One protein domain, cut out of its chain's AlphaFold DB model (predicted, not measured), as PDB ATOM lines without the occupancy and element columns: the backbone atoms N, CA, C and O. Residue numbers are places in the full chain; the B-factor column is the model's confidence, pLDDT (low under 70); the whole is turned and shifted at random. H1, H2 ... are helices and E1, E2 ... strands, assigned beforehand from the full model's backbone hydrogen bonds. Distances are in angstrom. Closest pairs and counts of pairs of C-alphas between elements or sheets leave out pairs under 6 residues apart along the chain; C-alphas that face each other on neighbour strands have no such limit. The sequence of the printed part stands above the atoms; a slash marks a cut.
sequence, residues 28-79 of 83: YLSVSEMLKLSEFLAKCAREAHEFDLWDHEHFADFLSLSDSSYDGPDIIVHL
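This is residues 28 to 79 of the 83 residues of an uncharacterized protein of Sphingopyxis macrogoltabida (UniProt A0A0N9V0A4). One long helix, H1, makes the longest axis, and a small layer of two short strands, E1 and E2, runs along one side of its second half, with the short helix H2 packed crosswise on H1 beside residues 36 to 40. The first end of H1 sticks out, with residues 30 to 35 standing free, and a long loop between H2 and E2 brings the backbone round to E2, next to E1. The printed part has 52 residues with two named helices and two named strands, in the order H1, E1, H2, E2; the sheet has the order E1 - E2 and is antiparallel, and the class is mostly helix. It is only just compact, close to loose, with a radius of gyration of the C-alphas of 11.5 A, and elongated, with spans of 32 by 19 by 18 A.

H1, residues 31 to 50, is followed by E1, residues 56 to 58; their closest C-alphas, those of Cys 44 and Glu 57, are 6.8 A apart. H2, residues 59 to 64, touches H1, which meets it with residues 36 to 40 alone; the closest C-alphas, those of Phe 40 and Phe 59, are 6.7 A apart. The lines of H1 and H2 are about perpendicular at 72 degrees, only just past a steep tilt. E2, residues 76 to 78, is the antiparallel neighbour of E1, with 168 degrees between their directions. N 57 and O 77 are 3.2 A apart and N 77 and O 57 are 3.0 A apart, both within hydrogen-bond range. The C-alphas of Cys 44 and Val 77, the closest of H1 and E2, are 7.3 A apart. In H1 and H2 every O i to N i+4 pair is within hydrogen-bond range.

H1 begins at C-alpha 31, (-20.054, 9.463, 10.973), and ends at C-alpha 50, (-5.884, -1.285, -11.753), 28.9 A from first to last C-alpha. E1 spans 7.0 A from His 56 to His 58. H2 spans 8.6 A from Phe 59 to Ser 64. E2 spans 6.6 A from Ile 76 to His 78, where C-alpha 78 is at (0.191, 8.566, -2.616).

The two C-alphas farthest apart are those of Ser 30 and Asp 52, at 33.9 A. The printed part runs from 28 to 79 and has no cut. The link from H2 to E2, 11 residues, is long; those from H1 to E1 and from E1 to H2 are tight. The mean pLDDT of the printed part is 82.7, and residues 64 to 72 are under 70.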
ATOM      1  N   TYR A  28     -10.710  14.317  13.289       79.44
ATOM      2  CA  TYR A  28     -11.961  14.600  13.995       79.44
ATOM      3  C   TYR A  28     -13.099  14.658  12.980       79.44
ATOM      4  O   TYR A  28     -13.282  15.678  12.324       79.44
ATOM      5  N   LEU A  29     -13.833  13.554  12.840       78.81
ATOM      6  CA  LEU A  29     -14.837  13.378  11.792       78.81
ATOM      7  C   LEU A  29     -16.188  12.965  12.380       78.81
ATOM      8  O   LEU A  29     -16.266  12.170  13.319       78.81
ATOM      9  N   SER A  30     -17.270  13.458  11.785       84.12
ATOM     10  CA  SER A  30     -18.611  12.902  11.956       84.12
ATOM     11  C   SER A  30     -18.732  11.529  11.284       84.12
ATOM     12  O   SER A  30     -17.920  11.149  10.441       84.12
ATOM     13  N   VAL A  31     -19.787  10.772  11.609       86.56
ATOM     14  CA  VAL A  31     -20.054   9.463  10.973       86.56
ATOM     15  C   VAL A  31     -20.183   9.590   9.453       86.56
ATOM     16  O   VAL A  31     -19.671   8.746   8.725       86.56
ATOM     17  N   SER A  32     -20.817  10.657   8.961       85.44
ATOM     18  CA  SER A  32     -20.961  10.867   7.518       85.44
ATOM     19  C   SER A  32     -19.620  11.144   6.839       85.44
ATOM     20  O   SER A  32     -19.397  10.665   5.732       85.44
ATOM     21  N   GLU A  33     -18.734  11.902   7.481       83.88
ATOM     22  CA  GLU A  33     -17.394  12.178   6.952       83.88
ATOM     23  C   GLU A  33     -16.504  10.934   7.008       83.88
ATOM     24  O   GLU A  33     -15.771  10.676   6.057       83.88
ATOM     25  N   MET A  34     -16.617  10.117   8.063       87.00
ATOM     26  CA  MET A  34     -15.938   8.819   8.142       87.00
ATOM     27  C   MET A  34     -16.336   7.899   6.981       87.00
ATOM     28  O   MET A  34     -15.471   7.256   6.389       87.00
ATOM     29  N   LEU A  35     -17.626   7.854   6.627       90.88
ATOM     30  CA  LEU A  35     -18.103   7.065   5.488       90.88
ATOM     31  C   LEU A  35     -17.528   7.585   4.164       90.88
ATOM     32  O   LEU A  35     -16.927   6.806   3.428       90.88
ATOM     33  N   LYS A  36     -17.607   8.898   3.912       89.06
ATOM     34  CA  LYS A  36     -17.026   9.528   2.711       89.06
ATOM     35  C   LYS A  36     -15.519   9.262   2.595       89.06
ATOM     36  O   LYS A  36     -15.038   8.911   1.521       89.06
ATOM     37  N   LEU A  37     -14.777   9.370   3.699       89.50
ATOM     38  CA  LEU A  37     -13.345   9.070   3.722       89.50
ATOM     39  C   LEU A  37     -13.073   7.589   3.424       89.50
ATOM     40  O   LEU A  37     -12.150   7.269   2.679       89.50
ATOM     41  N   SER A  38     -13.884   6.676   3.966       94.00
ATOM     42  CA  SER A  38     -13.734   5.242   3.693       94.00
ATOM     43  C   SER A  38     -13.961   4.902   2.215       94.00
ATOM     44  O   SER A  38     -13.210   4.111   1.645       94.00
ATOM     45  N   GLU A  39     -14.940   5.545   1.573       94.50
ATOM     46  CA  GLU A  39     -15.221   5.392   0.143       94.50
ATOM     47  C   GLU A  39     -14.076   5.930  -0.717       94.50
ATOM     48  O   GLU A  39     -13.643   5.265  -1.660       94.50
ATOM     49  N   PHE A  40     -13.535   7.094  -0.354       93.44
ATOM     50  CA  PHE A  40     -12.378   7.679  -1.024       93.44
ATOM     51  C   PHE A  40     -11.146   6.767  -0.961       93.44
ATOM     52  O   PHE A  40     -10.529   6.483  -1.989       93.44
ATOM     53  N   LEU A  41     -10.810   6.242   0.223       93.50
ATOM     54  CA  LEU A  41      -9.671   5.333   0.382       93.50
ATOM     55  C   LEU A  41      -9.870   4.030  -0.405       93.50
ATOM     56  O   LEU A  41      -8.925   3.525  -1.014       93.50
ATOM     57  N   ALA A  42     -11.097   3.503  -0.447       94.81
ATOM     58  CA  ALA A  42     -11.424   2.327  -1.249       94.81
ATOM     59  C   ALA A  42     -11.281   2.591  -2.759       94.81
ATOM     60  O   ALA A  42     -10.753   1.736  -3.476       94.81
ATOM     61  N   LYS A  43     -11.697   3.774  -3.243       94.06
ATOM     62  CA  LYS A  43     -11.467   4.213  -4.632       94.06
ATOM     63  C   LYS A  43      -9.973   4.228  -4.946       94.06
ATOM     64  O   LYS A  43      -9.575   3.579  -5.911       94.06
ATOM     65  N   CYS A  44      -9.169   4.897  -4.116       93.44
ATOM     66  CA  CYS A  44      -7.722   5.004  -4.316       93.44
ATOM     67  C   CYS A  44      -7.069   3.621  -4.398       93.44
ATOM     68  O   CYS A  44      -6.323   3.355  -5.330       93.44
ATOM     69  N   ALA A  45      -7.397   2.711  -3.474       91.75
ATOM     70  CA  ALA A  45      -6.831   1.363  -3.460       91.75
ATOM     71  C   ALA A  45      -7.176   0.554  -4.721       91.75
ATOM     72  O   ALA A  45      -6.326  -0.168  -5.242       91.75
ATOM     73  N   ARG A  46      -8.412   0.672  -5.220       94.00
ATOM     74  CA  ARG A  46      -8.834   0.007  -6.458       94.00
ATOM     75  C   ARG A  46      -8.103   0.578  -7.670       94.00
ATOM     76  O   ARG A  46      -7.576  -0.184  -8.467       94.00
ATOM     77  N   GLU A  47      -8.055   1.898  -7.804       92.69
ATOM     78  CA  GLU A  47      -7.424   2.548  -8.956       92.69
ATOM     79  C   GLU A  47      -5.909   2.333  -8.969       92.69
ATOM     80  O   GLU A  47      -5.356   1.969 -10.000       92.69
ATOM     81  N   ALA A  48      -5.254   2.438  -7.813       88.94
ATOM     82  CA  ALA A  48      -3.848   2.087  -7.647       88.94
ATOM     83  C   ALA A  48      -3.537   0.632  -8.034       88.94
ATOM     84  O   ALA A  48      -2.432   0.330  -8.475       88.94
ATOM     85  N   HIS A  49      -4.490  -0.286  -7.845       88.25
ATOM     86  CA  HIS A  49      -4.336  -1.681  -8.247       88.25
ATOM     87  C   HIS A  49      -4.562  -1.894  -9.752       88.25
ATOM     88  O   HIS A  49      -3.941  -2.774 -10.344       88.25
ATOM     89  N   GLU A  50      -5.467  -1.126 -10.357       90.00
ATOM     90  CA  GLU A  50      -5.884  -1.285 -11.753       90.00
ATOM     91  C   GLU A  50      -5.012  -0.500 -12.749       90.00
ATOM     92  O   GLU A  50      -4.914  -0.899 -13.910       90.00
ATOM     93  N   PHE A  51      -4.381   0.602 -12.325       82.12
ATOM     94  CA  PHE A  51      -3.638   1.507 -13.201       82.12
ATOM     95  C   PHE A  51      -2.145   1.565 -12.856       82.12
ATOM     96  O   PHE A  51      -1.753   2.095 -11.820       82.12
ATOM     97  N   ASP A  52      -1.297   1.135 -13.795       76.06
ATOM     98  CA  ASP A  52       0.173   1.136 -13.650       76.06
ATOM     99  C   ASP A  52       0.798   2.536 -13.470       76.06
ATOM    100  O   ASP A  52       1.945   2.652 -13.048       76.06
ATOM    101  N   LEU A  53       0.074   3.607 -13.818       80.56
ATOM    102  CA  LEU A  53       0.545   5.001 -13.755       80.56
ATOM    103  C   LEU A  53      -0.219   5.842 -12.724       80.56
ATOM    104  O   LEU A  53      -0.323   7.059 -12.871       80.56
ATOM    105  N   TRP A  54      -0.798   5.202 -11.711       85.38
ATOM    106  CA  TRP A  54      -1.476   5.918 -10.637       85.38
ATOM    107  C   TRP A  54      -0.465   6.720  -9.796       85.38
ATOM    108  O   TRP A  54       0.510   6.160  -9.300       85.38
ATOM    109  N   ASP A  55      -0.691   8.030  -9.657       83.50
ATOM    110  CA  ASP A  55       0.215   8.968  -8.973       83.50
ATOM    111  C   ASP A  55      -0.305   9.304  -7.563       83.50
ATOM    112  O   ASP A  55       0.236   8.836  -6.555       83.50
ATOM    113  N   HIS A  56      -1.391  10.077  -7.496       88.88
ATOM    114  CA  HIS A  56      -2.065  10.438  -6.256       88.88
ATOM    115  C   HIS A  56      -3.508  10.872  -6.498       88.88
ATOM    116  O   HIS A  56      -3.901  11.198  -7.616       88.88
ATOM    117  N   GLU A  57      -4.287  10.914  -5.422       90.56
ATOM    118  CA  GLU A  57      -5.674  11.380  -5.422       90.56
ATOM    119  C   GLU A  57      -5.923  12.313  -4.235       90.56
ATOM    120  O   GLU A  57      -5.376  12.113  -3.145       90.56
ATOM    121  N   HIS A  58      -6.781  13.311  -4.449       89.00
ATOM    122  CA  HIS A  58      -7.158  14.330  -3.472       89.00
ATOM    123  C   HIS A  58      -8.575  14.082  -2.941       89.00
ATOM    124  O   HIS A  58      -9.527  13.902  -3.707       89.00
ATOM    125  N   PHE A  59      -8.745  14.111  -1.620       88.06
ATOM    126  CA  PHE A  59     -10.052  13.913  -0.998       88.06
ATOM    127  C   PHE A  59     -11.006  15.073  -1.292       88.06
ATOM    128  O   PHE A  59     -12.192  14.846  -1.530       88.06
ATOM    129  N   ALA A  60     -10.500  16.308  -1.333       85.88
ATOM    130  CA  ALA A  60     -11.295  17.479  -1.692       85.88
ATOM    131  C   ALA A  60     -11.911  17.351  -3.096       85.88
ATOM    132  O   ALA A  60     -13.092  17.655  -3.276       85.88
ATOM    133  N   ASP A  61     -11.162  16.819  -4.065       87.88
ATOM    134  CA  ASP A  61     -11.653  16.604  -5.429       87.88
ATOM    135  C   ASP A  61     -12.749  15.533  -5.464       87.88
ATOM    136  O   ASP A  61     -13.791  15.731  -6.095       87.88
ATOM    137  N   PHE A  62     -12.577  14.446  -4.705       86.50
ATOM    138  CA  PHE A  62     -13.607  13.419  -4.527       86.50
ATOM    139  C   PHE A  62     -14.905  13.999  -3.946       86.50
ATOM    140  O   PHE A  62     -15.999  13.683  -4.420       86.50
ATOM    141  N   LEU A  63     -14.798  14.888  -2.955       83.00
ATOM    142  CA  LEU A  63     -15.951  15.560  -2.359       83.00
ATOM    143  C   LEU A  63     -16.593  16.572  -3.313       83.00
ATOM    144  O   LEU A  63     -17.820  16.655  -3.352       83.00
ATOM    145  N   SER A  64     -15.794  17.289  -4.110       68.50
ATOM    146  CA  SER A  64     -16.248  18.363  -5.009       68.50
ATOM    147  C   SER A  64     -17.261  17.899  -6.063       68.50
ATOM    148  O   SER A  64     -18.106  18.678  -6.505       68.50
ATOM    149  N   LEU A  65     -17.243  16.606  -6.407       61.34
ATOM    150  CA  LEU A  65     -18.209  15.966  -7.303       61.34
ATOM    151  C   LEU A  65     -19.622  15.853  -6.696       61.34
ATOM    152  O   LEU A  65     -20.578  15.582  -7.422       61.34
ATOM    153  N   SER A  66     -19.767  16.055  -5.382       56.16
ATOM    154  CA  SER A  66     -21.025  15.887  -4.635       56.16
ATOM    155  C   SER A  66     -21.379  17.054  -3.702       56.16
ATOM    156  O   SER A  66     -22.559  17.271  -3.432       56.16
ATOM    157  N   ASP A  67     -20.387  17.822  -3.246       58.72
ATOM    158  CA  ASP A  67     -20.501  18.915  -2.277       58.72
ATOM    159  C   ASP A  67     -19.606  20.076  -2.742       58.72
ATOM    160  O   ASP A  67     -18.408  20.127  -2.466       58.72
ATOM    161  N   SER A  68     -20.176  21.041  -3.467       56.38
ATOM    162  CA  SER A  68     -19.441  22.154  -4.095       56.38
ATOM    163  C   SER A  68     -18.883  23.207  -3.119       56.38
ATOM    164  O   SER A  68     -18.533  24.309  -3.537       56.38
ATOM    165  N   SER A  69     -18.823  22.907  -1.818       62.22
ATOM    166  CA  SER A  69     -18.487  23.870  -0.756       62.22
ATOM    167  C   SER A  69     -17.513  23.349   0.306       62.22
ATOM    168  O   SER A  69     -17.395  23.951   1.371       62.22
ATOM    169  N   TYR A  70     -16.812  22.240   0.048       67.69
ATOM    170  CA  TYR A  70     -15.808  21.741   0.989       67.69
ATOM    171  C   TYR A  70     -14.627  22.726   1.122       67.69
ATOM    172  O   TYR A  70     -13.914  22.969   0.155       67.69
ATOM    173  N   ASP A  71     -14.431  23.268   2.329       65.94
ATOM    174  CA  ASP A  71     -13.353  24.209   2.709       65.94
ATOM    175  C   ASP A  71     -12.493  23.638   3.861       65.94
ATOM    176  O   ASP A  71     -12.018  24.343   4.750       65.94
ATOM    177  N   GLY A  72     -12.384  22.307   3.922       68.12
ATOM    178  CA  GLY A  72     -11.617  21.595   4.944       68.12
ATOM    179  C   GLY A  72     -10.177  21.279   4.519       68.12
ATOM    180  O   GLY A  72      -9.803  21.494   3.366       68.12
ATOM    181  N   PRO A  73      -9.349  20.752   5.441       71.25
ATOM    182  CA  PRO A  73      -8.010  20.283   5.107       71.25
ATOM    183  C   PRO A  73      -8.082  19.091   4.149       71.25
ATOM    184  O   PRO A  73      -8.811  18.132   4.390       71.25
ATOM    185  N   ASP A  74      -7.287  19.139   3.085       82.19
ATOM    186  CA  ASP A  74      -7.262  18.071   2.094       82.19
ATOM    187  C   ASP A  74      -6.460  16.851   2.577       82.19
ATOM    188  O   ASP A  74      -5.443  16.980   3.266       82.19
ATOM    189  N   ILE A  75      -6.927  15.662   2.198       84.75
ATOM    190  CA  ILE A  75      -6.251  14.386   2.435       84.75
ATOM    191  C   ILE A  75      -5.794  13.871   1.077       84.75
ATOM    192  O   ILE A  75      -6.618  13.566   0.219       84.75
ATOM    193  N   ILE A  76      -4.483  13.752   0.902       86.50
ATOM    194  CA  ILE A  76      -3.871  13.319  -0.353       86.50
ATOM    195  C   ILE A  76      -3.283  11.926  -0.146       86.50
ATOM    196  O   ILE A  76      -2.535  11.699   0.809       86.50
ATOM    197  N   VAL A  77      -3.629  10.986  -1.023       86.50
ATOM    198  CA  VAL A  77      -3.113   9.612  -0.985       86.50
ATOM    199  C   VAL A  77      -2.068   9.452  -2.077       86.50
ATOM    200  O   VAL A  77      -2.363   9.708  -3.236       86.50
ATOM    201  N   HIS A  78      -0.878   8.982  -1.703       85.81
ATOM    202  CA  HIS A  78       0.191   8.566  -2.616       85.81
ATOM    203  C   HIS A  78       0.488   7.078  -2.412       85.81
ATOM    204  O   HIS A  78       0.310   6.554  -1.307       85.81
ATOM    205  N   LEU A  79       1.008   6.407  -3.442       74.81
ATOM    206  CA  LEU A  79       1.666   5.116  -3.258       74.81
ATOM    207  C   LEU A  79       3.122   5.327  -2.819       74.81
ATOM    208  O   LEU A  79       3.760   6.290  -3.246       74.81
TER     209      LEU A  79